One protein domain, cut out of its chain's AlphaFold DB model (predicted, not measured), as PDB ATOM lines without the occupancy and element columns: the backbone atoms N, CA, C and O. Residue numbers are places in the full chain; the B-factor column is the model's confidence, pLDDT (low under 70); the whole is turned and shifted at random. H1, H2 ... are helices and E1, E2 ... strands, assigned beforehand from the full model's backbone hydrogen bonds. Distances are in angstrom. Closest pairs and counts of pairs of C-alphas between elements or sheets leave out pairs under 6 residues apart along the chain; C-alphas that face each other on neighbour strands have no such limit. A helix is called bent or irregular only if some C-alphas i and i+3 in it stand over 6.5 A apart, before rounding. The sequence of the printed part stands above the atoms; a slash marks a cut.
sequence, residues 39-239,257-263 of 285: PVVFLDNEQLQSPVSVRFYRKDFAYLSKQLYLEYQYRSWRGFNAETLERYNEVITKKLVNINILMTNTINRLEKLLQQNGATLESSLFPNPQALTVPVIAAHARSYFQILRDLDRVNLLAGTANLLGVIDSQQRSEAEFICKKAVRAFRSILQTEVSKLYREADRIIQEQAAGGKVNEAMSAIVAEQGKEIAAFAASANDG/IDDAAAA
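AT A GLANCE: This is residues 39 to 239 and 257 to 263 of the 285 residues of an uncharacterized protein of Hydrogenophaga sp. BPS33 (UniProt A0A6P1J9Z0). A long rod of helices: H2, H3, H4 and H5 form a bundle with H1b, an arm of the bent H1. A ribbon of two antiparallel strands, E1 and E2, packs on H3, and short H6 packs on H2 and H4. The printed part has 208 residues, is mostly helix and runs E1 H1 H2 E2 H3 H4 H5 H6: six named helices, two named strands. It is only just compact, close to loose: radius of gyration of the C-alphas 20.0 A, spans 72 by 33 by 32 A.

HOW THE PARTS SIT: E1, residues 41 to 48, and E2, residues 130 to 136, are antiparallel neighbours; N 43 and O 134, 2.9 A apart, are within hydrogen-bond range. H3, residues 139 to 163, comes closest to E1 at C-alphas 152 and 48, 6.3 A. H1, residues 51 to 74, was assigned as one helix by its hydrogen bonds but is bent, C-alphas 59 and 62 being 7.5 A apart; its arms are H1a, residues 51 to 59, and H1b, residues 62 to 74. H3 touches H1a with residues 145 to 152 alone, closest C-alphas 148 and 53, 5.4 A. H2, residues 82 to 116, touches H3, closest C-alphas 107 and 154, 5.6 A, at a shallow tilt of 23 degrees. The hub H4, residues 169 to 210, forms hairpins with H3 and with H5, residues 216 to 234. H4 touches H1b with residues 187 to 201 alone, closest C-alphas 194 and 67, 6.9 A. H6, residues 257 to 263, touches H2 at C-alphas 261 and 102, 4.9 A, their closest. Every O i to N i+4 pair is within hydrogen-bond range in H1a, H2, H3, H5 and H6; H1b has 6 of 9, H4 37 of 38.

IN THESE COORDINATES: E1 starts at C-alpha 41 (0.070, 31.432, 45.154). H2 measures 50.7 A, H3 36.6 A, H4 61.3 A; H6 ends at C-alpha 263 (-6.281, 55.926, 21.913).

THE WHOLE: The C-alphas farthest apart, Gly 118 and Gly 212, are 72.6 A apart. Residues 240 to 256 are not printed; C-alphas 239 and 257 are 25.3 A apart. The link H2 to E2 is long. Residues 121 to 123 and 236 to 239 have pLDDT under 70.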
ATOM      1  N   PRO A  39      -3.394  24.335  44.112       90.75
ATOM      2  CA  PRO A  39      -2.328  25.228  44.547       90.75
ATOM      3  C   PRO A  39      -2.794  26.688  44.623       90.75
ATOM      4  O   PRO A  39      -3.439  27.192  43.704       90.75
ATOM      5  N   VAL A  40      -2.414  27.376  45.703       94.25
ATOM      6  CA  VAL A  40      -2.616  28.820  45.885       94.25
ATOM      7  C   VAL A  40      -1.253  29.501  45.891       94.25
ATOM      8  O   VAL A  40      -0.362  29.113  46.648       94.25
ATOM      9  N   VAL A  41      -1.094  30.542  45.078       94.62
ATOM     10  CA  VAL A  41       0.070  31.432  45.154       94.62
ATOM     11  C   VAL A  41      -0.292  32.622  46.031       94.62
ATOM     12  O   VAL A  41      -1.310  33.264  45.805       94.62
ATOM     13  N   PHE A  42       0.543  32.943  47.015       95.25
ATOM     14  CA  PHE A  42       0.342  34.111  47.867       95.25
ATOM     15  C   PHE A  42       1.292  35.229  47.455       95.25
ATOM     16  O   PHE A  42       2.506  35.028  47.396       95.25
ATOM     17  N   LEU A  43       0.733  36.402  47.166       94.62
ATOM     18  CA  LEU A  43       1.501  37.631  47.001       94.62
ATOM     19  C   LEU A  43       1.553  38.320  48.365       94.62
ATOM     20  O   LEU A  43       0.576  38.931  48.805       94.62
ATOM     21  N   ASP A  44       2.661  38.121  49.074       92.06
ATOM     22  CA  ASP A  44       2.854  38.641  50.424       92.06
ATOM     23  C   ASP A  44       3.337  40.092  50.410       92.06
ATOM     24  O   ASP A  44       4.160  40.479  49.584       92.06
ATOM     25  N   ASN A  45       2.879  40.867  51.399       89.81
ATOM     26  CA  ASN A  45       3.286  42.261  51.628       89.81
ATOM     27  C   ASN A  45       2.967  43.193  50.451       89.81
ATOM     28  O   ASN A  45       3.642  44.198  50.230       89.81
ATOM     29  N   GLU A  46       1.905  42.864  49.727       93.44
ATOM     30  CA  GLU A  46       1.330  43.728  48.715       93.44
ATOM     31  C   GLU A  46       0.655  44.935  49.367       93.44
ATOM     32  O   GLU A  46       0.218  44.880  50.519       93.44
ATOM     33  N   GLN A  47       0.562  46.039  48.629       92.25
ATOM     34  CA  GLN A  47      -0.089  47.252  49.114       92.25
ATOM     35  C   GLN A  47      -0.976  47.869  48.039       92.25
ATOM     36  O   GLN A  47      -0.562  48.010  46.888       92.25
ATOM     37  N   LEU A  48      -2.182  48.265  48.445       93.56
ATOM     38  CA  LEU A  48      -3.065  49.145  47.678       93.56
ATOM     39  C   LEU A  48      -3.343  50.386  48.520       93.56
ATOM     40  O   LEU A  48      -3.768  50.279  49.672       93.56
ATOM     41  N   GLN A  49      -3.077  51.559  47.962       92.12
ATOM     42  CA  GLN A  49      -3.097  52.816  48.699       92.12
ATOM     43  C   GLN A  49      -4.328  53.669  48.378       92.12
ATOM     44  O   GLN A  49      -4.932  54.277  49.262       92.12
ATOM     45  N   SER A  50      -4.723  53.700  47.111       92.19
ATOM     46  CA  SER A  50      -5.853  54.473  46.623       92.19
ATOM     47  C   SER A  50      -7.185  53.840  47.057       92.19
ATOM     48  O   SER A  50      -7.401  52.629  46.902       92.19
ATOM     49  N   PRO A  51      -8.159  54.648  47.520       91.25
ATOM     50  CA  PRO A  51      -9.492  54.152  47.868       91.25
ATOM     51  C   PRO A  51     -10.223  53.469  46.704       91.25
ATOM     52  O   PRO A  51     -11.157  52.697  46.918       91.25
ATOM     53  N   VAL A  52      -9.848  53.777  45.460       91.00
ATOM     54  CA  VAL A  52     -10.450  53.184  44.261       91.00
ATOM     55  C   VAL A  52      -9.969  51.747  44.071       91.00
ATOM     56  O   VAL A  52     -10.804  50.845  43.984       91.00
ATOM     57  N   SER A  53      -8.656  51.507  44.071       93.44
ATOM     58  CA  SER A  53      -8.110  50.153  43.908       93.44
ATOM     59  C   SER A  53      -8.489  49.242  45.075       93.44
ATOM     60  O   SER A  53      -8.861  48.090  44.852       93.44
ATOM     61  N   VAL A  54      -8.499  49.766  46.308       93.19
ATOM     62  CA  VAL A  54      -8.964  49.023  47.494       93.19
ATOM     63  C   VAL A  54     -10.431  48.606  47.356       93.19
ATOM     64  O   VAL A  54     -10.782  47.478  47.704       93.19
ATOM     65  N   ARG A  55     -11.300  49.480  46.827       90.94
ATOM     66  CA  ARG A  55     -12.719  49.149  46.612       90.94
ATOM     67  C   ARG A  55     -12.907  48.051  45.572       90.94
ATOM     68  O   ARG A  55     -13.626  47.095  45.855       90.94
ATOM     69  N   PHE A  56     -12.242  48.141  44.419       92.69
ATOM     70  CA  PHE A  56     -12.299  47.074  43.412       92.69
ATOM     71  C   PHE A  56     -11.771  45.748  43.957       92.69
ATOM     72  O   PHE A  56     -12.389  44.707  43.745       92.69
ATOM     73  N   TYR A  57     -10.680  45.787  44.723       94.62
ATOM     74  CA  TYR A  57     -10.152  44.595  45.372       94.62
ATOM     75  C   TYR A  57     -11.190  43.951  46.300       94.62
ATOM     76  O   TYR A  57     -11.510  42.777  46.147       94.62
ATOM     77  N   ARG A  58     -11.782  44.722  47.218       91.19
ATOM     78  CA  ARG A  58     -12.757  44.193  48.184       91.19
ATOM     79  C   ARG A  58     -14.048  43.694  47.532       91.19
ATOM     80  O   ARG A  58     -14.597  42.698  47.988       91.19
ATOM     81  N   LYS A  59     -14.544  44.384  46.500       88.75
ATOM     82  CA  LYS A  59     -15.845  44.079  45.883       88.75
ATOM     83  C   LYS A  59     -15.761  42.962  44.844       88.75
ATOM     84  O   LYS A  59     -16.641  42.108  44.797       88.75
ATOM     85  N   ASP A  60     -14.722  42.976  44.013       91.38
ATOM     86  CA  ASP A  60     -14.703  42.174  42.789       91.38
ATOM     87  C   ASP A  60     -13.686  41.029  42.853       91.38
ATOM     88  O   ASP A  60     -13.959  39.949  42.331       91.38
ATOM     89  N   PHE A  61     -12.533  41.216  43.508       94.25
ATOM     90  CA  PHE A  61     -11.397  40.292  43.384       94.25
ATOM     91  C   PHE A  61     -11.753  38.839  43.707       94.25
ATOM     92  O   PHE A  61     -11.405  37.944  42.935       94.25
ATOM     93  N   ALA A  62     -12.464  38.601  44.811       93.75
ATOM     94  CA  ALA A  62     -12.851  37.261  45.236       93.75
ATOM     95  C   ALA A  62     -13.745  36.566  44.199       93.75
ATOM     96  O   ALA A  62     -13.448  35.452  43.767       93.75
ATOM     97  N   TYR A  63     -14.803  37.252  43.759       92.88
ATOM     98  CA  TYR A  63     -15.734  36.735  42.760       92.88
ATOM     99  C   TYR A  63     -15.028  36.480  41.426       92.88
ATOM    100  O   TYR A  63     -15.056  35.354  40.931       92.88
ATOM    101  N   LEU A  64     -14.327  37.477  40.867       94.25
ATOM    102  CA  LEU A  64     -13.651  37.314  39.576       94.25
ATOM    103  C   LEU A  64     -12.625  36.173  39.638       94.25
ATOM    104  O   LEU A  64     -12.543  35.376  38.710       94.25
ATOM    105  N   SER A  65     -11.886  36.042  40.743       94.88
ATOM    106  CA  SER A  65     -10.892  34.976  40.915       94.88
ATOM    107  C   SER A  65     -11.513  33.580  40.920       94.88
ATOM    108  O   SER A  65     -10.988  32.690  40.252       94.88
ATOM    109  N   LYS A  66     -12.637  33.387  41.624       93.69
ATOM    110  CA  LYS A  66     -13.372  32.113  41.616       93.69
ATOM    111  C   LYS A  66     -13.882  31.777  40.218       93.69
ATOM    112  O   LYS A  66     -13.670  30.670  39.735       93.69
ATOM    113  N   GLN A  67     -14.482  32.750  39.538       93.75
ATOM    114  CA  GLN A  67     -15.034  32.544  38.200       93.75
ATOM    115  C   GLN A  67     -13.950  32.250  37.153       93.75
ATOM    116  O   GLN A  67     -14.131  31.384  36.302       93.75
ATOM    117  N   LEU A  68     -12.795  32.914  37.247       93.62
ATOM    118  CA  LEU A  68     -11.633  32.630  36.402       93.62
ATOM    119  C   LEU A  68     -11.037  31.243  36.673       93.62
ATOM    120  O   LEU A  68     -10.452  30.647  35.774       93.62
ATOM    121  N   TYR A  69     -11.167  30.727  37.897       93.50
ATOM    122  CA  TYR A  69     -10.706  29.386  38.245       93.50
ATOM    123  C   TYR A  69     -11.624  28.282  37.691       93.50
ATOM    124  O   TYR A  69     -11.134  27.226  37.290       93.50
ATOM    125  N   LEU A  70     -12.937  28.526  37.601       91.75
ATOM    126  CA  LEU A  70     -13.903  27.555  37.062       91.75
ATOM    127  C   LEU A  70     -13.624  27.168  35.604       91.75
ATOM    128  O   LEU A  70     -13.873  26.028  35.221       91.75
ATOM    129  N   GLU A  71     -13.030  28.065  34.813       89.94
ATOM    130  CA  GLU A  71     -12.574  27.752  33.452       89.94
ATOM    131  C   GLU A  71     -11.637  26.532  33.423       89.94
ATOM    132  O   GLU A  71     -11.833  25.624  32.611       89.94
ATOM    133  N   TYR A  72     -10.696  26.440  34.369       88.31
ATOM    134  CA  TYR A  72      -9.789  25.297  34.475       88.31
ATOM    135  C   TYR A  72     -10.522  24.010  34.851       88.31
ATOM    136  O   TYR A  72     -10.171  22.937  34.358       88.31
ATOM    137  N   GLN A  73     -11.547  24.098  35.702       89.31
ATOM    138  CA  GLN A  73     -12.348  22.931  36.067       89.31
ATOM    139  C   GLN A  73     -13.144  22.416  34.867       89.31
ATOM    140  O   GLN A  73     -13.104  21.218  34.579       89.31
ATOM    141  N   TYR A  74     -13.792  23.309  34.117       93.00
ATOM    142  CA  TYR A  74     -14.606  22.955  32.952       93.00
ATOM    143  C   TYR A  74     -13.794  22.332  31.818       93.00
ATOM    144  O   TYR A  74     -14.296  21.446  31.130       93.00
ATOM    145  N   ARG A  75     -12.505  22.672  31.684       91.06
ATOM    146  CA  ARG A  75     -11.591  21.986  30.748       91.06
ATOM    147  C   ARG A  75     -11.454  20.485  31.011       91.06
ATOM    148  O   ARG A  75     -11.159  19.737  30.084       91.06
ATOM    149  N   SER A  76     -11.653  20.034  32.252       90.00
ATOM    150  CA  SER A  76     -11.590  18.610  32.610       90.00
ATOM    151  C   SER A  76     -12.913  17.863  32.394       90.00
ATOM    152  O   SER A  76     -12.956  16.636  32.503       90.00
ATOM    153  N   TRP A  77     -14.004  18.576  32.097       91.62
ATOM    154  CA  TRP A  77     -15.335  17.988  32.004       91.62
ATOM    155  C   TRP A  77     -15.562  17.365  30.631       91.62
ATOM    156  O   TRP A  77     -15.481  18.014  29.588       91.62
ATOM    157  N   ARG A  78     -15.900  16.075  30.623       88.06
ATOM    158  CA  ARG A  78     -16.224  15.364  29.388       88.06
ATOM    159  C   ARG A  78     -17.504  15.937  28.770       88.06
ATOM    160  O   ARG A  78     -18.538  15.968  29.427       88.06
ATOM    161  N   GLY A  79     -17.439  16.301  27.488       86.75
ATOM    162  CA  GLY A  79     -18.589  16.804  26.728       86.75
ATOM    163  C   GLY A  79     -18.811  18.316  26.818       86.75
ATOM    164  O   GLY A  79     -19.751  18.809  26.199       86.75
ATOM    165  N   PHE A  80     -17.950  19.047  27.538       93.62
ATOM    166  CA  PHE A  80     -17.950  20.509  27.525       93.62
ATOM    167  C   PHE A  80     -17.428  21.035  26.189       93.62
ATOM    168  O   PHE A  80     -16.413  20.551  25.682       93.62
ATOM    169  N   ASN A  81     -18.101  22.036  25.617       92.75
ATOM    170  CA  ASN A  81     -17.659  22.648  24.372       92.75
ATOM    171  C   ASN A  81     -16.322  23.403  24.540       92.75
ATOM    172  O   ASN A  81     -16.270  24.501  25.105       92.75
ATOM    173  N   ALA A  82     -15.248  22.835  23.984       91.94
ATOM    174  CA  ALA A  82     -13.906  23.413  24.017       91.94
ATOM    175  C   ALA A  82     -13.828  24.804  23.360       91.94
ATOM    176  O   ALA A  82     -13.143  25.677  23.889       91.94
ATOM    177  N   GLU A  83     -14.589  25.055  22.289       93.50
ATOM    178  CA  GLU A  83     -14.609  26.353  21.596       93.50
ATOM    179  C   GLU A  83     -15.121  27.472  22.517       93.50
ATOM    180  O   GLU A  83     -14.639  28.605  22.479       93.50
ATOM    181  N   THR A  84     -16.068  27.155  23.407       92.75
ATOM    182  CA  THR A  84     -16.593  28.136  24.371       92.75
ATOM    183  C   THR A  84     -15.516  28.531  25.387       92.75
ATOM    184  O   THR A  84     -15.390  29.709  25.722       92.75
ATOM    185  N   LEU A  85     -14.702  27.571  25.837       92.50
ATOM    186  CA  LEU A  85     -13.581  27.816  26.752       92.50
ATOM    187  C   LEU A  85     -12.442  28.581  26.069       92.50
ATOM    188  O   LEU A  85     -11.842  29.463  26.681       92.50
ATOM    189  N   GLU A  86     -12.146  28.272  24.807       93.81
ATOM    190  CA  GLU A  86     -11.146  28.990  24.011       93.81
ATOM    191  C   GLU A  86     -11.551  30.445  23.782       93.81
ATOM    192  O   GLU A  86     -10.777  31.346  24.107       93.81
ATOM    193  N   ARG A  87     -12.789  30.692  23.335       93.44
ATOM    194  CA  ARG A  87     -13.310  32.053  23.151       93.44
ATOM    195  C   ARG A  87     -13.331  32.835  24.464       93.44
ATOM    196  O   ARG A  87     -12.954  34.005  24.474       93.44
ATOM    197  N   TYR A  88     -13.739  32.206  25.568       94.25
ATOM    198  CA  TYR A  88     -13.669  32.823  26.893       94.25
ATOM    199  C   TYR A  88     -12.234  33.261  27.213       94.25
ATOM    200  O   TYR A  88     -11.989  34.421  27.547       94.25
ATOM    201  N   ASN A  89     -11.273  32.346  27.070       93.62
ATOM    202  CA  ASN A  89      -9.876  32.611  27.384       93.62
ATOM    203  C   ASN A  89      -9.293  33.727  26.501       93.62
ATOM    204  O   ASN A  89      -8.643  34.635  27.020       93.62
ATOM    205  N   GLU A  90      -9.588  33.712  25.198       94.75
ATOM    206  CA  GLU A  90      -9.163  34.736  24.242       94.75
ATOM    207  C   GLU A  90      -9.701  36.121  24.623       94.75
ATOM    208  O   GLU A  90      -8.932  37.080  24.728       94.75
ATOM    209  N   VAL A  91     -11.010  36.229  24.885       94.62
ATOM    210  CA  VAL A  91     -11.653  37.497  25.252       94.62
ATOM    211  C   VAL A  91     -11.053  38.040  26.546       94.62
ATOM    212  O   VAL A  91     -10.635  39.198  26.587       94.62
ATOM    213  N   ILE A  92     -10.956  37.220  27.594       95.19
ATOM    214  CA  ILE A  92     -10.428  37.662  28.888       95.19
ATOM    215  C   ILE A  92      -8.958  38.072  28.782       95.19
ATOM    216  O   ILE A  92      -8.594  39.152  29.254       95.19
ATOM    217  N   THR A  93      -8.133  37.270  28.107       95.56
ATOM    218  CA  THR A  93      -6.712  37.576  27.897       95.56
ATOM    219  C   THR A  93      -6.548  38.894  27.151       95.56
ATOM    220  O   THR A  93      -5.840  39.787  27.622       95.56
ATOM    221  N   LYS A  94      -7.252  39.063  26.026       95.56
ATOM    222  CA  LYS A  94      -7.185  40.281  25.212       95.56
ATOM    223  C   LYS A  94      -7.572  41.520  26.018       95.56
ATOM    224  O   LYS A  94      -6.884  42.537  25.945       95.56
ATOM    225  N   LYS A  95      -8.642  41.452  26.817       95.94
ATOM    226  CA  LYS A  95      -9.093  42.600  27.619       95.94
ATOM    227  C   LYS A  95      -8.127  42.942  28.747       95.94
ATOM    228  O   LYS A  95      -7.844  44.121  28.940       95.94
ATOM    229  N   LEU A  96      -7.567  41.949  29.437       96.38
ATOM    230  CA  LEU A  96      -6.529  42.185  30.445       96.38
ATOM    231  C   LEU A  96      -5.293  42.860  29.832       96.38
ATOM    232  O   LEU A  96      -4.784  43.830  30.393       96.38
ATOM    233  N   VAL A  97      -4.850  42.400  28.657       96.44
ATOM    234  CA  VAL A  97      -3.725  43.003  27.923       96.44
ATOM    235  C   VAL A  97      -4.028  44.451  27.534       96.44
ATOM    236  O   VAL A  97      -3.216  45.336  27.795       96.44
ATOM    237  N   ASN A  98      -5.208  44.726  26.977       95.81
ATOM    238  CA  ASN A  98      -5.590  46.078  26.558       95.81
ATOM    239  C   ASN A  98      -5.651  47.060  27.736       95.81
ATOM    240  O   ASN A  98      -5.168  48.190  27.628       95.81
ATOM    241  N   ILE A  99      -6.164  46.627  28.891       96.75
ATOM    242  CA  ILE A  99      -6.158  47.451  30.106       96.75
ATOM    243  C   ILE A  99      -4.727  47.683  30.592       96.75
ATOM    244  O   ILE A  99      -4.383  48.808  30.943       96.75
ATOM    245  N   ASN A 100      -3.869  46.660  30.579       95.69
ATOM    246  CA  ASN A 100      -2.472  46.828  30.970       95.69
ATOM    247  C   ASN A 100      -1.729  47.825  30.059       95.69
ATOM    248  O   ASN A 100      -0.981  48.664  30.564       95.69
ATOM    249  N   ILE A 101      -1.988  47.808  28.744       94.94
ATOM    250  CA  ILE A 101      -1.460  48.804  27.795       94.94
ATOM    251  C   ILE A 101      -1.928  50.214  28.176       94.94
ATOM    252  O   ILE A 101      -1.103  51.128  28.269       94.94
ATOM    253  N   LEU A 102      -3.230  50.394  28.426       95.75
ATOM    254  CA  LEU A 102      -3.798  51.677  28.852       95.75
ATOM    255  C   LEU A 102      -3.116  52.195  30.126       95.75
ATOM    256  O   LEU A 102      -2.656  53.341  30.144       95.75
ATOM    257  N   MET A 103      -3.023  51.358  31.162       96.38
ATOM    258  CA  MET A 103      -2.427  51.726  32.450       96.38
ATOM    259  C   MET A 103      -0.949  52.081  32.293       96.38
ATOM    260  O   MET A 103      -0.527  53.162  32.696       96.38
ATOM    261  N   THR A 104      -0.171  51.216  31.636       96.00
ATOM    262  CA  THR A 104       1.273  51.395  31.436       96.00
ATOM    263  C   THR A 104       1.581  52.689  30.690       96.00
ATOM    264  O   THR A 104       2.448  53.462  31.095       96.00
ATOM    265  N   ASN A 105       0.858  52.972  29.609       95.00
ATOM    266  CA  ASN A 105       1.041  54.209  28.855       95.00
ATOM    267  C   ASN A 105       0.647  55.448  29.670       95.00
ATOM    268  O   ASN A 105       1.336  56.467  29.596       95.00
ATOM    269  N   THR A 106      -0.422  55.361  30.467       94.25
ATOM    270  CA  THR A 106      -0.865  56.456  31.345       94.25
ATOM    271  C   THR A 106       0.168  56.744  32.433       94.25
ATOM    272  O   THR A 106       0.569  57.896  32.596       94.25
ATOM    273  N   ILE A 107       0.679  55.704  33.099       95.25
ATOM    274  CA  ILE A 107       1.780  55.789  34.071       95.25
ATOM    275  C   ILE A 107       2.995  56.455  33.422       95.25
ATOM    276  O   ILE A 107       3.452  57.493  33.891       95.25
ATOM    277  N   ASN A 108       3.457  55.930  32.285       94.75
ATOM    278  CA  ASN A 108       4.617  56.464  31.570       94.75
ATOM    279  C   ASN A 108       4.441  57.936  31.167       94.75
ATOM    280  O   ASN A 108       5.416  58.687  31.112       94.75
ATOM    281  N   ARG A 109       3.216  58.358  30.830       92.50
ATOM    282  CA  ARG A 109       2.909  59.754  30.505       92.50
ATOM    283  C   ARG A 109       2.995  60.639  31.748       92.50
ATOM    284  O   ARG A 109       3.645  61.678  31.680       92.50
ATOM    285  N   LEU A 110       2.372  60.235  32.854       93.25
ATOM    286  CA  LEU A 110       2.389  60.991  34.111       93.25
ATOM    287  C   LEU A 110       3.804  61.091  34.692       93.25
ATOM    288  O   LEU A 110       4.231  62.178  35.071       93.25
ATOM    289  N   GLU A 111       4.570  60.000  34.674       92.94
ATOM    290  CA  GLU A 111       5.966  59.991  35.126       92.94
ATOM    291  C   GLU A 111       6.839  60.939  34.311       92.94
ATOM    292  O   GLU A 111       7.608  61.709  34.879       92.94
ATOM    293  N   LYS A 112       6.691  60.942  32.981       91.38
ATOM    294  CA  LYS A 112       7.417  61.887  32.122       91.38
ATOM    295  C   LYS A 112       7.046  63.333  32.419       91.38
ATOM    296  O   LYS A 112       7.941  64.171  32.436       91.38
ATOM    297  N   LEU A 113       5.765  63.629  32.641       90.69
ATOM    298  CA  LEU A 113       5.319  64.980  32.991       90.69
ATOM    299  C   LEU A 113       5.920  65.431  34.326       90.69
ATOM    300  O   LEU A 113       6.453  66.534  34.407       90.69
ATOM    301  N   LEU A 114       5.904  64.567  35.341       91.12
ATOM    302  CA  LEU A 114       6.521  64.840  36.642       91.12
ATOM    303  C   LEU A 114       8.035  65.071  36.512       91.12
ATOM    304  O   LEU A 114       8.542  66.088  36.981       91.12
ATOM    305  N   GLN A 115       8.745  64.190  35.800       90.62
ATOM    306  CA  GLN A 115      10.188  64.315  35.565       90.62
ATOM    307  C   GLN A 115      10.551  65.606  34.818       90.62
ATOM    308  O   GLN A 115      11.515  66.276  35.178       90.62
ATOM    309  N   GLN A 116       9.776  65.981  33.795       90.06
ATOM    310  CA  GLN A 116       9.989  67.216  33.030       90.06
ATOM    311  C   GLN A 116       9.811  68.481  33.872       90.06
ATOM    312  O   GLN A 116      10.416  69.502  33.559       90.06
ATOM    313  N   ASN A 117       9.019  68.406  34.942       86.62
ATOM    314  CA  ASN A 117       8.782  69.508  35.870       86.62
ATOM    315  C   ASN A 117       9.647  69.406  37.139       86.62
ATOM    316  O   ASN A 117       9.372  70.075  38.129       86.62
ATOM    317  N   GLY A 118      10.695  68.572  37.124       82.44
ATOM    318  CA  GLY A 118      11.652  68.451  38.228       82.44
ATOM    319  C   GLY A 118      11.096  67.782  39.488       82.44
ATOM    320  O   GLY A 118      11.724  67.863  40.542       82.44
ATOM    321  N   ALA A 119       9.940  67.118  39.403       80.12
ATOM    322  CA  ALA A 119       9.335  66.430  40.534       80.12
ATOM    323  C   ALA A 119       9.965  65.047  40.754       80.12
ATOM    324  O   ALA A 119      10.117  64.255  39.818       80.12
ATOM    325  N   THR A 120      10.275  64.723  42.010       70.75
ATOM    326  CA  THR A 120      10.647  63.368  42.427       70.75
ATOM    327  C   THR A 120       9.400  62.580  42.834       70.75
ATOM    328  O   THR A 120       8.504  63.084  43.513       70.75
ATOM    329  N   LEU A 121       9.339  61.316  42.409       64.19
ATOM    330  CA  LEU A 121       8.199  60.410  42.623       64.19
ATOM    331  C   LEU A 121       7.927  60.084  44.103       64.19
ATOM    332  O   LEU A 121       6.835  59.645  44.443       64.19
ATOM    333  N   GLU A 122       8.896  60.328  44.983       60.81
ATOM    334  CA  GLU A 122       8.824  60.048  46.424       60.81
ATOM    335  C   GLU A 122       8.049  61.112  47.223       60.81
ATOM    336  O   GLU A 122       7.937  61.025  48.441       60.81
ATOM    337  N   SER A 123       7.505  62.133  46.557       65.25
ATOM    338  CA  SER A 123       6.917  63.311  47.208       65.25
ATOM    339  C   SER A 123       5.489  63.120  47.740       65.25
ATOM    340  O   SER A 123       4.970  64.010  48.413       65.25
ATOM    341  N   SER A 124       4.834  61.987  47.472       76.56
ATOM    342  CA  SER A 124       3.426  61.785  47.844       76.56
ATOM    343  C   SER A 124       3.084  60.338  48.183       76.56
ATOM    344  O   SER A 124       3.586  59.412  47.550       76.56
ATOM    345  N   LEU A 125       2.154  60.166  49.121       83.88
ATOM    346  CA  LEU A 125       1.556  58.889  49.516       83.88
ATOM    347  C   LEU A 125       0.066  59.083  49.813       83.88
ATOM    348  O   LEU A 125      -0.353  60.187  50.174       83.88
ATOM    349  N   PHE A 126      -0.735  58.018  49.718       86.06
ATOM    350  CA  PHE A 126      -2.043  58.037  50.379       86.06
ATOM    351  C   PHE A 126      -1.861  57.729  51.870       86.06
ATOM    352  O   PHE A 126      -1.112  56.815  52.210       86.06
ATOM    353  N   PRO A 127      -2.568  58.434  52.771       86.31
ATOM    354  CA  PRO A 127      -2.308  58.363  54.211       86.31
ATOM    355  C   PRO A 127      -2.620  56.999  54.839       86.31
ATOM    356  O   PRO A 127      -2.065  56.672  55.881       86.31
ATOM    357  N   ASN A 128      -3.491  56.200  54.216       87.69
ATOM    358  CA  ASN A 128      -3.993  54.946  54.777       87.69
ATOM    359  C   ASN A 128      -3.769  53.763  53.817       87.69
ATOM    360  O   ASN A 128      -4.747  53.214  53.293       87.69
ATOM    361  N   PRO A 129      -2.511  53.358  53.560       89.12
ATOM    362  CA  PRO A 129      -2.229  52.210  52.712       89.12
ATOM    363  C   PRO A 129      -2.776  50.924  53.342       89.12
ATOM    364  O   PRO A 129      -2.683  50.708  54.550       89.12
ATOM    365  N   GLN A 130      -3.357  50.055  52.518       91.56
ATOM    366  CA  GLN A 130      -3.829  48.744  52.946       91.56
ATOM    367  C   GLN A 130      -2.758  47.706  52.623       91.56
ATOM    368  O   GLN A 130      -2.499  47.429  51.451       91.56
ATOM    369  N   ALA A 131      -2.144  47.134  53.658       91.56
ATOM    370  CA  ALA A 131      -1.248  45.994  53.514       91.56
ATOM    371  C   ALA A 131      -2.065  44.711  53.327       91.56
ATOM    372  O   ALA A 131      -2.976  44.425  54.105       91.56
ATOM    373  N   LEU A 132      -1.732  43.937  52.299       92.88
ATOM    374  CA  LEU A 132      -2.489  42.773  51.862       92.88
ATOM    375  C   LEU A 132      -1.555  41.569  51.688       92.88
ATOM    376  O   LEU A 132      -0.416  41.690  51.239       92.88
ATOM    377  N   THR A 133      -2.069  40.387  52.013       94.50
ATOM    378  CA  THR A 133      -1.557  39.126  51.468       94.50
ATOM    379  C   THR A 133      -2.614  38.617  50.507       94.50
ATOM    380  O   THR A 133      -3.725  38.308  50.930       94.50
ATOM    381  N   VAL A 134      -2.298  38.549  49.218       95.81
ATOM    382  CA  VAL A 134      -3.298  38.252  48.186       95.81
ATOM    383  C   VAL A 134      -3.211  36.784  47.770       95.81
ATOM    384  O   VAL A 134      -2.194  36.388  47.198       95.81
ATOM    385  N   PRO A 135      -4.250  35.970  48.031       96.25
ATOM    386  CA  PRO A 135      -4.320  34.603  47.538       96.25
ATOM    387  C   PRO A 135      -4.727  34.586  46.058       96.25
ATOM    388  O   PRO A 135      -5.765  35.119  45.667       96.25
ATOM    389  N   VAL A 136      -3.910  33.950  45.225       96.25
ATOM    390  CA  VAL A 136      -4.098  33.820  43.780       96.25
ATOM    391  C   VAL A 136      -4.360  32.358  43.443       96.25
ATOM    392  O   VAL A 136      -3.491  31.504  43.616       96.25
ATOM    393  N   ILE A 137      -5.558  32.097  42.918       94.62
ATOM    394  CA  ILE A 137      -6.030  30.757  42.532       94.62
ATOM    395  C   ILE A 137      -6.122  30.552  41.012       94.62
ATOM    396  O   ILE A 137      -6.329  29.436  40.552       94.62
ATOM    397  N   ALA A 138      -5.967  31.621  40.222       93.50
ATOM    398  CA  ALA A 138      -6.027  31.590  38.762       93.50
ATOM    399  C   ALA A 138      -5.006  32.563  38.150       93.50
ATOM    400  O   ALA A 138      -4.764  33.645  38.691       93.50
ATOM    401  N   ALA A 139      -4.434  32.218  36.991       92.06
ATOM    402  CA  ALA A 139      -3.433  33.059  36.330       92.06
ATOM    403  C   ALA A 139      -3.992  34.447  35.970       92.06
ATOM    404  O   ALA A 139      -3.385  35.470  36.283       92.06
ATOM    405  N   HIS A 140      -5.196  34.499  35.402       94.62
ATOM    406  CA  HIS A 140      -5.870  35.759  35.083       94.62
ATOM    407  C   HIS A 140      -6.233  36.587  36.324       94.62
ATOM    408  O   HIS A 140      -6.255  37.813  36.242       94.62
ATOM    409  N   ALA A 141      -6.448  35.955  37.486       95.00
ATOM    410  CA  ALA A 141      -6.678  36.677  38.739       95.00
ATOM    411  C   ALA A 141      -5.423  37.443  39.178       95.00
ATOM    412  O   ALA A 141      -5.517  38.581  39.637       95.00
ATOM    413  N   ARG A 142      -4.235  36.863  38.955       95.75
ATOM    414  CA  ARG A 142      -2.957  37.560  39.155       95.75
ATOM    415  C   ARG A 142      -2.847  38.793  38.265       95.75
ATOM    416  O   ARG A 142      -2.496  39.863  38.752       95.75
ATOM    417  N   SER A 143      -3.158  38.650  36.978       96.12
ATOM    418  CA  SER A 143      -3.120  39.761  36.020       96.12
ATOM    419  C   SER A 143      -4.111  40.862  36.390       96.12
ATOM    420  O   SER A 143      -3.774  42.041  36.328       96.12
ATOM    421  N   TYR A 144      -5.311  40.493  36.843       96.88
ATOM    422  CA  TYR A 144      -6.287  41.457  37.341       96.88
ATOM    423  C   TYR A 144      -5.780  42.197  38.589       96.88
ATOM    424  O   TYR A 144      -5.891  43.418  38.658       96.88
ATOM    425  N   PHE A 145      -5.149  41.503  39.541       97.06
ATOM    426  CA  PHE A 145      -4.534  42.169  40.691       97.06
ATOM    427  C   PHE A 145      -3.413  43.134  40.278       97.06
ATOM    428  O   PHE A 145      -3.344  44.245  40.801       97.06
ATOM    429  N   GLN A 146      -2.580  42.761  39.300       96.75
ATOM    430  CA  GLN A 146      -1.568  43.667  38.751       96.75
ATOM    431  C   GLN A 146      -2.207  44.934  38.161       96.75
ATOM    432  O   GLN A 146      -1.732  46.031  38.429       96.75
ATOM    433  N   ILE A 147      -3.326  44.809  37.441       96.94
ATOM    434  CA  ILE A 147      -4.085  45.966  36.942       96.94
ATOM    435  C   ILE A 147      -4.570  46.860  38.093       96.94
ATOM    436  O   ILE A 147      -4.538  48.080  37.959       96.94
ATOM    437  N   LEU A 148      -4.997  46.292  39.226       96.88
ATOM    438  CA  LEU A 148      -5.384  47.089  40.396       96.88
ATOM    439  C   LEU A 148      -4.196  47.845  41.000       96.88
ATOM    440  O   LEU A 148      -4.366  48.993  41.412       96.88
ATOM    441  N   ARG A 149      -3.002  47.241  41.015       96.50
ATOM    442  CA  ARG A 149      -1.759  47.924  41.412       96.50
ATOM    443  C   ARG A 149      -1.386  49.037  40.437       96.50
ATOM    444  O   ARG A 149      -0.993  50.118  40.864       96.50
ATOM    445  N   ASP A 150      -1.538  48.804  39.138       96.62
ATOM    446  CA  ASP A 150      -1.249  49.820  38.127       96.62
ATOM    447  C   ASP A 150      -2.257  50.979  38.212       96.62
ATOM    448  O   ASP A 150      -1.861  52.141  38.165       96.62
ATOM    449  N   LEU A 151      -3.544  50.690  38.441       96.38
ATOM    450  CA  LEU A 151      -4.565  51.703  38.735       96.38
ATOM    451  C   LEU A 151      -4.223  52.495  40.004       96.38
ATOM    452  O   LEU A 151      -4.408  53.710  40.045       96.38
ATOM    453  N   ASP A 152      -3.703  51.820  41.032       95.06
ATOM    454  CA  ASP A 152      -3.255  52.459  42.271       95.06
ATOM    455  C   ASP A 152      -2.159  53.492  41.992       95.06
ATOM    456  O   ASP A 152      -2.240  54.641  42.431       95.06
ATOM    457  N   ARG A 153      -1.186  53.096  41.165       94.62
ATOM    458  CA  ARG A 153      -0.093  53.954  40.707       94.62
ATOM    459  C   ARG A 153      -0.587  55.105  39.837       94.62
ATOM    460  O   ARG A 153      -0.121  56.221  40.033       94.62
ATOM    461  N   VAL A 154      -1.535  54.882  38.921       95.25
ATOM    462  CA  VAL A 154      -2.148  55.964  38.127       95.25
ATOM    463  C   VAL A 154      -2.768  57.018  39.044       95.25
ATOM    464  O   VAL A 154      -2.466  58.197  38.883       95.25
ATOM    465  N   ASN A 155      -3.582  56.603  40.021       94.44
ATOM    466  CA  ASN A 155      -4.230  57.527  40.958       94.44
ATOM    467  C   ASN A 155      -3.209  58.301  41.798       94.44
ATOM    468  O   ASN A 155      -3.374  59.503  42.006       94.44
ATOM    469  N   LEU A 156      -2.152  57.628  42.265       93.44
ATOM    470  CA  LEU A 156      -1.082  58.290  43.005       93.44
ATOM    471  C   LEU A 156      -0.417  59.359  42.135       93.44
ATOM    472  O   LEU A 156      -0.444  60.526  42.500       93.44
ATOM    473  N   LEU A 157       0.085  58.982  40.955       93.81
ATOM    474  CA  LEU A 157       0.805  59.880  40.048       93.81
ATOM    475  C   LEU A 157      -0.044  61.058  39.564       93.81
ATOM    476  O   LEU A 157       0.456  62.178  39.482       93.81
ATOM    477  N   ALA A 158      -1.314  60.818  39.232       94.00
ATOM    478  CA  ALA A 158      -2.235  61.868  38.812       94.00
ATOM    479  C   ALA A 158      -2.512  62.844  39.966       94.00
ATOM    480  O   ALA A 158      -2.496  64.059  39.767       94.00
ATOM    481  N   GLY A 159      -2.680  62.323  41.186       92.75
ATOM    482  CA  GLY A 159      -2.765  63.122  42.403       92.75
ATOM    483  C   GLY A 159      -1.504  63.954  42.646       92.75
ATOM    484  O   GLY A 159      -1.610  65.162  42.845       92.75
ATOM    485  N   THR A 160      -0.316  63.349  42.564       92.25
ATOM    486  CA  THR A 160       0.974  64.041  42.714       92.25
ATOM    487  C   THR A 160       1.126  65.159  41.692       92.25
ATOM    488  O   THR A 160       1.421  66.294  42.052       92.25
ATOM    489  N   ALA A 161       0.892  64.858  40.411       92.38
ATOM    490  CA  ALA A 161       1.025  65.825  39.328       92.38
ATOM    491  C   ALA A 161       0.073  67.010  39.514       92.38
ATOM    492  O   ALA A 161       0.452  68.148  39.250       92.38
ATOM    493  N   ASN A 162      -1.138  66.763  40.010       94.19
ATOM    494  CA  ASN A 162      -2.094  67.821  40.302       94.19
ATOM    495  C   ASN A 162      -1.682  68.671  41.513       94.19
ATOM    496  O   ASN A 162      -1.707  69.895  41.431       94.19
ATOM    497  N   LEU A 163      -1.244  68.043  42.608       91.69
ATOM    498  CA  LEU A 163      -0.784  68.746  43.813       91.69
ATOM    499  C   LEU A 163       0.462  69.604  43.561       91.69
ATOM    500  O   LEU A 163       0.613  70.659  44.170       91.69
ATOM    501  N   LEU A 164       1.332  69.172  42.648       91.12
ATOM    502  CA  LEU A 164       2.514  69.924  42.222       91.12
ATOM    503  C   LEU A 164       2.218  70.952  41.117       91.12
ATOM    504  O   LEU A 164       3.139  71.609  40.639       91.12
ATOM    505  N   GLY A 165       0.958  71.092  40.687       91.00
ATOM    506  CA  GLY A 165       0.553  72.053  39.657       91.00
ATOM    507  C   GLY A 165       1.010  71.706  38.236       91.00
ATOM    508  O   GLY A 165       0.964  72.560  37.357       91.00
ATOM    509  N   VAL A 166       1.446  70.465  37.992       92.38
ATOM    510  CA  VAL A 166       1.869  69.976  36.667       92.38
ATOM    511  C   VAL A 166       0.668  69.729  35.752       92.38
ATOM    512  O   VAL A 166       0.768  69.909  34.539       92.38
ATOM    513  N   ILE A 167      -0.459  69.302  36.327       94.06
ATOM    514  CA  ILE A 167      -1.735  69.121  35.626       94.06
ATOM    515  C   ILE A 167      -2.872  69.784  36.401       94.06
ATOM    516  O   ILE A 167      -2.851  69.853  37.633       94.06
ATOM    517  N   ASP A 168      -3.899  70.230  35.686       94.75
ATOM    518  CA  ASP A 168      -5.108  70.754  36.316       94.75
ATOM    519  C   ASP A 168      -6.031  69.628  36.837       94.75
ATOM    520  O   ASP A 168      -5.812  68.429  36.623       94.75
ATOM    521  N   SER A 169      -7.078  70.021  37.566       93.88
ATOM    522  CA  SER A 169      -8.040  69.081  38.153       93.88
ATOM    523  C   SER A 169      -8.851  68.315  37.105       93.88
ATOM    524  O   SER A 169      -9.270  67.187  37.367       93.88
ATOM    525  N   GLN A 170      -9.069  68.899  35.925       94.56
ATOM    526  CA  GLN A 170      -9.805  68.251  34.845       94.56
ATOM    527  C   GLN A 170      -8.962  67.128  34.229       94.56
ATOM    528  O   GLN A 170      -9.419  65.992  34.144       94.56
ATOM    529  N   GLN A 171      -7.703  67.410  33.900       92.44
ATOM    530  CA  GLN A 171      -6.742  66.441  33.374       92.44
ATOM    531  C   GLN A 171      -6.510  65.279  34.343       92.44
ATOM    532  O   GLN A 171      -6.423  64.123  33.917       92.44
ATOM    533  N   ARG A 172      -6.447  65.568  35.650       93.88
ATOM    534  CA  ARG A 172      -6.412  64.531  36.687       93.88
ATOM    535  C   ARG A 172      -7.651  63.644  36.611       93.88
ATOM    536  O   ARG A 172      -7.521  62.427  36.508       93.88
ATOM    537  N   SER A 173      -8.838  64.254  36.643       92.12
ATOM    538  CA  SER A 173     -10.103  63.522  36.603       92.12
ATOM    539  C   SER A 173     -10.211  62.653  35.352       92.12
ATOM    540  O   SER A 173     -10.633  61.507  35.448       92.12
ATOM    541  N   GLU A 174      -9.807  63.151  34.184       91.25
ATOM    542  CA  GLU A 174      -9.832  62.399  32.926       91.25
ATOM    543  C   GLU A 174      -8.912  61.167  32.967       91.25
ATOM    544  O   GLU A 174      -9.333  60.069  32.585       91.25
ATOM    545  N   ALA A 175      -7.681  61.322  33.472       91.06
ATOM    546  CA  ALA A 175      -6.713  60.231  33.587       91.06
ATOM    547  C   ALA A 175      -7.175  59.134  34.563       91.06
ATOM    548  O   ALA A 175      -7.070  57.943  34.255       91.06
ATOM    549  N   GLU A 176      -7.720  59.523  35.718       93.00
ATOM    550  CA  GLU A 176      -8.273  58.587  36.702       93.00
ATOM    551  C   GLU A 176      -9.537  57.897  36.157       93.00
ATOM    552  O   GLU A 176      -9.684  56.673  36.253       93.00
ATOM    553  N   PHE A 177     -10.437  58.662  35.531       91.31
ATOM    554  CA  PHE A 177     -11.738  58.183  35.071       91.31
ATOM    555  C   PHE A 177     -11.626  57.124  33.976       91.31
ATOM    556  O   PHE A 177     -12.270  56.078  34.082       91.31
ATOM    557  N   ILE A 178     -10.797  57.339  32.946       91.12
ATOM    558  CA  ILE A 178     -10.659  56.370  31.845       91.12
ATOM    559  C   ILE A 178     -10.121  55.022  32.342       91.12
ATOM    560  O   ILE A 178     -10.640  53.965  31.976       91.12
ATOM    561  N   CYS A 179      -9.142  55.054  33.248       93.75
ATOM    562  CA  CYS A 179      -8.536  53.867  33.840       93.75
ATOM    563  C   CYS A 179      -9.532  53.128  34.746       93.75
ATOM    564  O   CYS A 179      -9.709  51.913  34.630       93.75
ATOM    565  N   LYS A 180     -10.251  53.867  35.601       93.38
ATOM    566  CA  LYS A 180     -11.308  53.332  36.472       93.38
ATOM    567  C   LYS A 180     -12.441  52.691  35.662       93.38
ATOM    568  O   LYS A 180     -12.904  51.597  35.995       93.38
ATOM    569  N   LYS A 181     -12.866  53.344  34.576       90.81
ATOM    570  CA  LYS A 181     -13.934  52.861  33.691       90.81
ATOM    571  C   LYS A 181     -13.527  51.582  32.959       90.81
ATOM    572  O   LYS A 181     -14.344  50.671  32.870       90.81
ATOM    573  N   ALA A 182     -12.271  51.458  32.527       92.62
ATOM    574  CA  ALA A 182     -11.755  50.237  31.903       92.62
ATOM    575  C   ALA A 182     -11.776  49.024  32.860       92.62
ATOM    576  O   ALA A 182     -12.204  47.937  32.472       92.62
ATOM    577  N   VAL A 183     -11.403  49.212  34.134       93.62
ATOM    578  CA  VAL A 183     -11.483  48.147  35.159       93.62
ATOM    579  C   VAL A 183     -12.933  47.731  35.428       93.62
ATOM    580  O   VAL A 183     -13.230  46.539  35.518       93.62
ATOM    581  N   ARG A 184     -13.869  48.687  35.484       90.06
ATOM    582  CA  ARG A 184     -15.303  48.385  35.636       90.06
ATOM    583  C   ARG A 184     -15.899  47.704  34.397       90.06
ATOM    584  O   ARG A 184     -16.728  46.803  34.524       90.06
ATOM    585  N   ALA A 185     -15.475  48.100  33.200       89.69
ATOM    586  CA  ALA A 185     -15.880  47.457  31.953       89.69
ATOM    587  C   ALA A 185     -15.440  45.985  31.920       89.69
ATOM    588  O   ALA A 185     -16.239  45.120  31.562       89.69
ATOM    589  N   PHE A 186     -14.228  45.682  32.396       92.94
ATOM    590  CA  PHE A 186     -13.733  44.307  32.484       92.94
ATOM    591  C   PHE A 186     -14.641  43.409  33.322       92.94
ATOM    592  O   PHE A 186     -14.964  42.304  32.895       92.94
ATOM    593  N   ARG A 187     -15.115  43.898  34.475       89.50
ATOM    594  CA  ARG A 187     -16.091  43.181  35.312       89.50
ATOM    595  C   ARG A 187     -17.339  42.785  34.513       89.50
ATOM    596  O   ARG A 187     -17.787  41.646  34.612       89.50
ATOM    597  N   SER A 188     -17.887  43.712  33.727       88.38
ATOM    598  CA  SER A 188     -19.118  43.484  32.951       88.38
ATOM    599  C   SER A 188     -18.902  42.464  31.827       88.38
ATOM    600  O   SER A 188     -19.735  41.582  31.603       88.38
ATOM    601  N   ILE A 189     -17.745  42.532  31.160       91.06
ATOM    602  CA  ILE A 189     -17.337  41.540  30.158       91.06
ATOM    603  C   ILE A 189     -17.175  40.167  30.806       91.06
ATOM    604  O   ILE A 189     -17.755  39.203  30.318       91.06
ATOM    605  N   LEU A 190     -16.452  40.074  31.929       91.94
ATOM    606  CA  LEU A 190     -16.258  38.800  32.616       91.94
ATOM    607  C   LEU A 190     -17.601  38.189  33.011       91.94
ATOM    608  O   LEU A 190     -17.808  37.008  32.776       91.94
ATOM    609  N   GLN A 191     -18.538  38.977  33.540       90.12
ATOM    610  CA  GLN A 191     -19.873  38.487  33.889       90.12
ATOM    611  C   GLN A 191     -20.631  37.929  32.673       90.12
ATOM    612  O   GLN A 191     -21.301  36.899  32.777       90.12
ATOM    613  N   THR A 192     -20.503  38.581  31.517       91.06
ATOM    614  CA  THR A 192     -21.129  38.135  30.265       91.06
ATOM    615  C   THR A 192     -20.536  36.806  29.800       91.06
ATOM    616  O   THR A 192     -21.274  35.873  29.488       91.06
ATOM    617  N   GLU A 193     -19.208  36.689  29.806       93.50
ATOM    618  CA  GLU A 193     -18.509  35.470  29.391       93.50
ATOM    619  C   GLU A 193     -18.707  34.316  30.392       93.50
ATOM    620  O   GLU A 193     -18.952  33.179  29.997       93.50
ATOM    621  N   VAL A 194     -18.725  34.610  31.694       93.44
ATOM    622  CA  VAL A 194     -19.055  33.651  32.762       93.44
ATOM    623  C   VAL A 194     -20.476  33.119  32.610       93.44
ATOM    624  O   VAL A 194     -20.694  31.921  32.756       93.44
ATOM    625  N   SER A 195     -21.441  33.970  32.253       92.62
ATOM    626  CA  SER A 195     -22.825  33.531  32.029       92.62
ATOM    627  C   SER A 195     -22.938  32.543  30.863       92.62
ATOM    628  O   SER A 195     -23.786  31.652  30.894       92.62
ATOM    629  N   LYS A 196     -22.085  32.669  29.837       93.75
ATOM    630  CA  LYS A 196     -22.017  31.702  28.729       93.75
ATOM    631  C   LYS A 196     -21.438  30.368  29.198       93.75
ATOM    632  O   LYS A 196     -22.033  29.334  28.906       93.75
ATOM    633  N   LEU A 197     -20.342  30.396  29.965       94.38
ATOM    634  CA  LEU A 197     -19.766  29.185  30.565       94.38
ATOM    635  C   LEU A 197     -20.768  28.474  31.476       94.38
ATOM    636  O   LEU A 197     -20.912  27.262  31.387       94.38
ATOM    637  N   TYR A 198     -21.486  29.231  32.305       95.06
ATOM    638  CA  TYR A 198     -22.509  28.699  33.201       95.06
ATOM    639  C   TYR A 198     -23.626  27.978  32.439       95.06
ATOM    640  O   TYR A 198     -23.984  26.866  32.802       95.06
ATOM    641  N   ARG A 199     -24.152  28.566  31.355       95.06
ATOM    642  CA  ARG A 199     -25.204  27.925  30.542       95.06
ATOM    643  C   ARG A 199     -24.737  26.618  29.908       95.06
ATOM    644  O   ARG A 199     -25.505  25.668  29.836       95.06
ATOM    645  N   GLU A 200     -23.491  26.575  29.447       95.12
ATOM    646  CA  GLU A 200     -22.909  25.353  28.892       95.12
ATOM    647  C   GLU A 200     -22.667  24.295  29.979       95.12
ATOM    648  O   GLU A 200     -22.942  23.116  29.768       95.12
ATOM    649  N   ALA A 201     -22.228  24.711  31.170       93.62
ATOM    650  CA  ALA A 201     -22.104  23.827  32.323       93.62
ATOM    651  C   ALA A 201     -23.470  23.245  32.732       93.62
ATOM    652  O   ALA A 201     -23.591  22.037  32.929       93.62
ATOM    653  N   ASP A 202     -24.509  24.082  32.790       93.94
ATOM    654  CA  ASP A 202     -25.885  23.688  33.103       93.94
ATOM    655  C   ASP A 202     -26.456  22.711  32.061       93.94
ATOM    656  O   ASP A 202     -27.034  21.689  32.434       93.94
ATOM    657  N   ARG A 203     -26.193  22.927  30.760       95.25
ATOM    658  CA  ARG A 203     -26.552  21.974  29.689       95.25
ATOM    659  C   ARG A 203     -26.013  20.570  29.980       95.25
ATOM    660  O   ARG A 203     -26.754  19.595  29.873       95.25
ATOM    661  N   ILE A 204     -24.743  20.457  30.371       92.75
ATOM    662  CA  ILE A 204     -24.109  19.160  30.669       92.75
ATOM    663  C   ILE A 204     -24.771  18.487  31.872       92.75
ATOM    664  O   ILE A 204     -25.006  17.278  31.842       92.75
ATOM    665  N   ILE A 205     -25.088  19.245  32.927       93.19
ATOM    666  CA  ILE A 205     -25.782  18.704  34.104       93.19
ATOM    667  C   ILE A 205     -27.178  18.200  33.726       93.19
ATOM    668  O   ILE A 205     -27.567  17.106  34.141       93.19
ATOM    669  N   GLN A 206     -27.910  18.937  32.890       92.19
ATOM    670  CA  GLN A 206     -29.232  18.528  32.411       92.19
ATOM    671  C   GLN A 206     -29.170  17.258  31.547       92.19
ATOM    672  O   GLN A 206     -29.997  16.360  31.716       92.19
ATOM    673  N   GLU A 207     -28.166  17.124  30.679       91.38
ATOM    674  CA  GLU A 207     -27.945  15.905  29.887       91.38
ATOM    675  C   GLU A 207     -27.602  14.695  30.766       91.38
ATOM    676  O   GLU A 207     -28.122  13.596  30.554       91.38
ATOM    677  N   GLN A 208     -26.774  14.892  31.795       89.06
ATOM    678  CA  GLN A 208     -26.468  13.854  32.781       89.06
ATOM    679  C   GLN A 208     -27.705  13.427  33.582       89.06
ATOM    680  O   GLN A 208     -27.892  12.232  33.834       89.06
ATOM    681  N   ALA A 209     -28.561  14.385  33.949       88.44
ATOM    682  CA  ALA A 209     -29.818  14.127  34.642       88.44
ATOM    683  C   ALA A 209     -30.797  13.333  33.771       88.44
ATOM    684  O   ALA A 209     -31.343  12.330  34.229       88.44
ATOM    685  N   ALA A 210     -30.950  13.707  32.498       87.81
ATOM    686  CA  ALA A 210     -31.771  12.968  31.540       87.81
ATOM    687  C   ALA A 210     -31.252  11.537  31.297       87.81
ATOM    688  O   ALA A 210     -32.037  10.610  31.112       87.81
ATOM    689  N   GLY A 211     -29.929  11.342  31.344       83.50
ATOM    690  CA  GLY A 211     -29.276  10.034  31.243       83.50
ATOM    691  C   GLY A 211     -29.238   9.214  32.542       83.50
ATOM    692  O   GLY A 211     -28.658   8.125  32.545       83.50
ATOM    693  N   GLY A 212     -29.802   9.719  33.647       82.75
ATOM    694  CA  GLY A 212     -29.867   9.030  34.943       82.75
ATOM    695  C   GLY A 212     -28.525   8.871  35.674       82.75
ATOM    696  O   GLY A 212     -28.423   8.053  36.587       82.75
ATOM    697  N   LYS A 213     -27.481   9.613  35.278       80.25
ATOM    698  CA  LYS A 213     -26.132   9.556  35.871       80.25
ATOM    699  C   LYS A 213     -25.611  10.965  36.148       80.25
ATOM    700  O   LYS A 213     -24.722  11.446  35.450       80.25
ATOM    701  N   VAL A 214     -26.168  11.615  37.168       84.44
ATOM    702  CA  VAL A 214     -25.730  12.945  37.618       84.44
ATOM    703  C   VAL A 214     -24.446  12.824  38.426       84.44
ATOM    704  O   VAL A 214     -24.373  12.067  39.393       84.44
ATOM    705  N   ASN A 215     -23.426  13.591  38.049       88.19
ATOM    706  CA  ASN A 215     -22.280  13.803  38.917       88.19
ATOM    707  C   ASN A 215     -22.617  14.898  39.943       88.19
ATOM    708  O   ASN A 215     -22.591  16.086  39.624       88.19
ATOM    709  N   GLU A 216     -22.907  14.491  41.180       89.62
ATOM    710  CA  GLU A 216     -23.283  15.395  42.279       89.62
ATOM    711  C   GLU A 216     -22.244  16.496  42.538       89.62
ATOM    712  O   GLU A 216     -22.604  17.639  42.810       89.62
ATOM    713  N   ALA A 217     -20.950  16.193  42.391       87.38
ATOM    714  CA  ALA A 217     -19.898  17.188  42.580       87.38
ATOM    715  C   ALA A 217     -19.933  18.267  41.486       87.38
ATOM    716  O   ALA A 217     -19.805  19.452  41.788       87.38
ATOM    717  N   MET A 218     -20.152  17.878  40.225       90.06
ATOM    718  CA  MET A 218     -20.312  18.839  39.126       90.06
ATOM    719  C   MET A 218     -21.594  19.662  39.304       90.06
ATOM    720  O   MET A 218     -21.561  20.880  39.159       90.06
ATOM    721  N   SER A 219     -22.700  19.012  39.673       91.44
ATOM    722  CA  SER A 219     -23.989  19.668  39.925       91.44
ATOM    723  C   SER A 219     -23.882  20.727  41.029       91.44
ATOM    724  O   SER A 219     -24.309  21.866  40.843       91.44
ATOM    725  N   ALA A 220     -23.221  20.397  42.143       91.06
ATOM    726  CA  ALA A 220     -22.972  21.332  43.236       91.06
ATOM    727  C   ALA A 220     -22.135  22.548  42.799       91.06
ATOM    728  O   ALA A 220     -22.449  23.670  43.194       91.06
ATOM    729  N   ILE A 221     -21.112  22.346  41.956       91.25
ATOM    730  CA  ILE A 221     -20.293  23.439  41.402       91.25
ATOM    731  C   ILE A 221     -21.149  24.380  40.546       91.25
ATOM    732  O   ILE A 221     -21.091  25.594  40.747       91.25
ATOM    733  N   VAL A 222     -21.968  23.845  39.632       93.12
ATOM    734  CA  VAL A 222     -22.845  24.666  38.775       93.12
ATOM    735  C   VAL A 222     -23.880  25.413  39.613       93.12
ATOM    736  O   VAL A 222     -24.057  26.617  39.439       93.12
ATOM    737  N   ALA A 223     -24.523  24.736  40.567       92.81
ATOM    738  CA  ALA A 223     -25.510  25.356  41.446       92.81
ATOM    739  C   ALA A 223     -24.907  26.509  42.265       92.81
ATOM    740  O   ALA A 223     -25.525  27.568  42.394       92.81
ATOM    741  N   GLU A 224     -23.696  26.329  42.796       92.12
ATOM    742  CA  GLU A 224     -23.004  27.380  43.538       92.12
ATOM    743  C   GLU A 224     -22.574  28.532  42.623       92.12
ATOM    744  O   GLU A 224     -22.804  29.692  42.963       92.12
ATOM    745  N   GLN A 225     -22.065  28.239  41.419       92.75
ATOM    746  CA  GLN A 225     -21.764  29.270  40.424       92.75
ATOM    747  C   GLN A 225     -23.008  30.114  40.099       92.75
ATOM    748  O   GLN A 225     -22.922  31.341  40.055       92.75
ATOM    749  N   GLY A 226     -24.171  29.482  39.915       92.12
ATOM    750  CA  GLY A 226     -25.434  30.178  39.655       92.12
ATOM    751  C   GLY A 226     -25.823  31.144  40.781       92.12
ATOM    752  O   GLY A 226     -26.205  32.287  40.511       92.12
ATOM    753  N   LYS A 227     -25.656  30.731  42.046       93.12
ATOM    754  CA  LYS A 227     -25.873  31.610  43.210       93.12
ATOM    755  C   LYS A 227     -24.887  32.771  43.239       93.12
ATOM    756  O   LYS A 227     -25.302  33.903  43.480       93.12
ATOM    757  N   GLU A 228     -23.605  32.514  42.984       91.25
ATOM    758  CA  GLU A 228     -22.576  33.556  42.965       91.25
ATOM    759  C   GLU A 228     -22.844  34.589  41.863       91.25
ATOM    760  O   GLU A 228     -22.759  35.788  42.125       91.25
ATOM    761  N   ILE A 229     -23.238  34.156  40.657       90.88
ATOM    762  CA  ILE A 229     -23.622  35.054  39.554       90.88
ATOM    763  C   ILE A 229     -24.814  35.930  39.964       90.88
ATOM    764  O   ILE A 229     -24.782  37.146  39.754       90.88
ATOM    765  N   ALA A 230     -25.849  35.340  40.569       89.12
ATOM    766  CA  ALA A 230     -27.038  36.071  41.005       89.12
ATOM    767  C   ALA A 230     -26.721  37.081  42.123       89.12
ATOM    768  O   ALA A 230     -27.114  38.246  42.036       89.12
ATOM    769  N   ALA A 231     -25.956  36.672  43.139       88.38
ATOM    770  CA  ALA A 231     -25.532  37.542  44.236       88.38
ATOM    771  C   ALA A 231     -24.633  38.690  43.748       88.38
ATOM    772  O   ALA A 231     -24.765  39.838  44.184       88.38
ATOM    773  N   PHE A 232     -23.734  38.406  42.805       85.31
ATOM    774  CA  PHE A 232     -22.867  39.417  42.210       85.31
ATOM    775  C   PHE A 232     -23.636  40.414  41.333       85.31
ATOM    776  O   PHE A 232     -23.301  41.599  41.311       85.31
ATOM    777  N   ALA A 233     -24.678  39.956  40.631       82.50
ATOM    778  CA  ALA A 233     -25.569  40.819  39.860       82.50
ATOM    779  C   ALA A 233     -26.411  41.730  40.768       82.50
ATOM    780  O   ALA A 233     -26.512  42.922  40.493       82.50
ATOM    781  N   ALA A 234     -26.954  41.204  41.871       81.31
ATOM    782  CA  ALA A 234     -27.711  41.993  42.846       81.31
ATOM    783  C   ALA A 234     -26.831  43.072  43.505       81.31
ATOM    784  O   ALA A 234     -27.150  44.259  43.483       81.31
ATOM    785  N   SER A 235     -25.641  42.686  43.974       74.81
ATOM    786  CA  SER A 235     -24.678  43.610  44.594       74.81
ATOM    787  C   SER A 235     -23.993  44.577  43.613       74.81
ATOM    788  O   SER A 235     -23.243  45.471  44.026       74.81
ATOM    789  N   ALA A 236     -24.209  44.428  42.301       64.12
ATOM    790  CA  ALA A 236     -23.694  45.366  41.307       64.12
ATOM    791  C   ALA A 236     -24.331  46.757  41.446       64.12
ATOM    792  O   ALA A 236     -23.630  47.747  41.227       64.12
ATOM    793  N   ASN A 237     -25.596  46.811  41.884       57.72
ATOM    794  CA  ASN A 237     -26.400  48.032  41.982       57.72
ATOM    795  C   ASN A 237     -26.654  48.504  43.423       57.72
ATOM    796  O   ASN A 237     -27.116  49.625  43.609       57.72
ATOM    797  N   ASP A 238     -26.321  47.697  44.433       52.59
ATOM    798  CA  ASP A 238     -26.528  48.064  45.835       52.59
ATOM    799  C   ASP A 238     -25.329  48.819  46.443       52.59
ATOM    800  O   ASP A 238     -24.171  48.395  46.337       52.59
ATOM    801  N   GLY A 239     -25.635  49.924  47.137       49.97
ATOM    802  CA  GLY A 239     -24.746  50.634  48.068       49.97
ATOM    803  C   GLY A 239     -24.482  52.113  47.749       49.97
ATOM    804  O   GLY A 239     -24.572  52.551  46.608       49.97
ATOM    805  N   ILE A 257     -12.863  49.283  26.201       89.50
ATOM    806  CA  ILE A 257     -11.496  48.874  26.551       89.50
ATOM    807  C   ILE A 257     -10.585  48.912  25.321       89.50
ATOM    808  O   ILE A 257      -9.433  49.338  25.429       89.50
ATOM    809  N   ASP A 258     -11.088  48.471  24.168       89.88
ATOM    810  CA  ASP A 258     -10.306  48.432  22.931       89.88
ATOM    811  C   ASP A 258      -9.989  49.853  22.441       89.88
ATOM    812  O   ASP A 258      -8.831  50.152  22.143       89.88
ATOM    813  N   ASP A 259     -10.975  50.749  22.465       88.62
ATOM    814  CA  ASP A 259     -10.839  52.154  22.086       88.62
ATOM    815  C   ASP A 259      -9.904  52.904  23.038       88.62
ATOM    816  O   ASP A 259      -9.033  53.651  22.593       88.62
ATOM    817  N   ALA A 260     -10.024  52.676  24.352       86.75
ATOM    818  CA  ALA A 260      -9.145  53.302  25.336       86.75
ATOM    819  C   ALA A 260      -7.683  52.858  25.159       86.75
ATOM    820  O   ALA A 260      -6.767  53.685  25.214       86.75
ATOM    821  N   ALA A 261      -7.449  51.568  24.899       89.25
ATOM    822  CA  ALA A 261      -6.113  51.055  24.612       89.25
ATOM    823  C   ALA A 261      -5.556  51.641  23.304       89.25
ATOM    824  O   ALA A 261      -4.426  52.141  23.287       89.25
ATOM    825  N   ALA A 262      -6.351  51.653  22.231       89.62
ATOM    826  CA  ALA A 262      -5.958  52.211  20.939       89.62
ATOM    827  C   ALA A 262      -5.640  53.714  21.027       89.62
ATOM    828  O   ALA A 262      -4.583  54.153  20.565       89.62
ATOM    829  N   ALA A 263      -6.497  54.499  21.686       87.44
ATOM    830  CA  ALA A 263      -6.281  55.926  21.913       87.44
ATOM    831  C   ALA A 263      -5.002  56.187  22.725       87.44
ATOM    832  O   ALA A 263      -4.224  57.089  22.405       87.44
TER     833      ALA A 263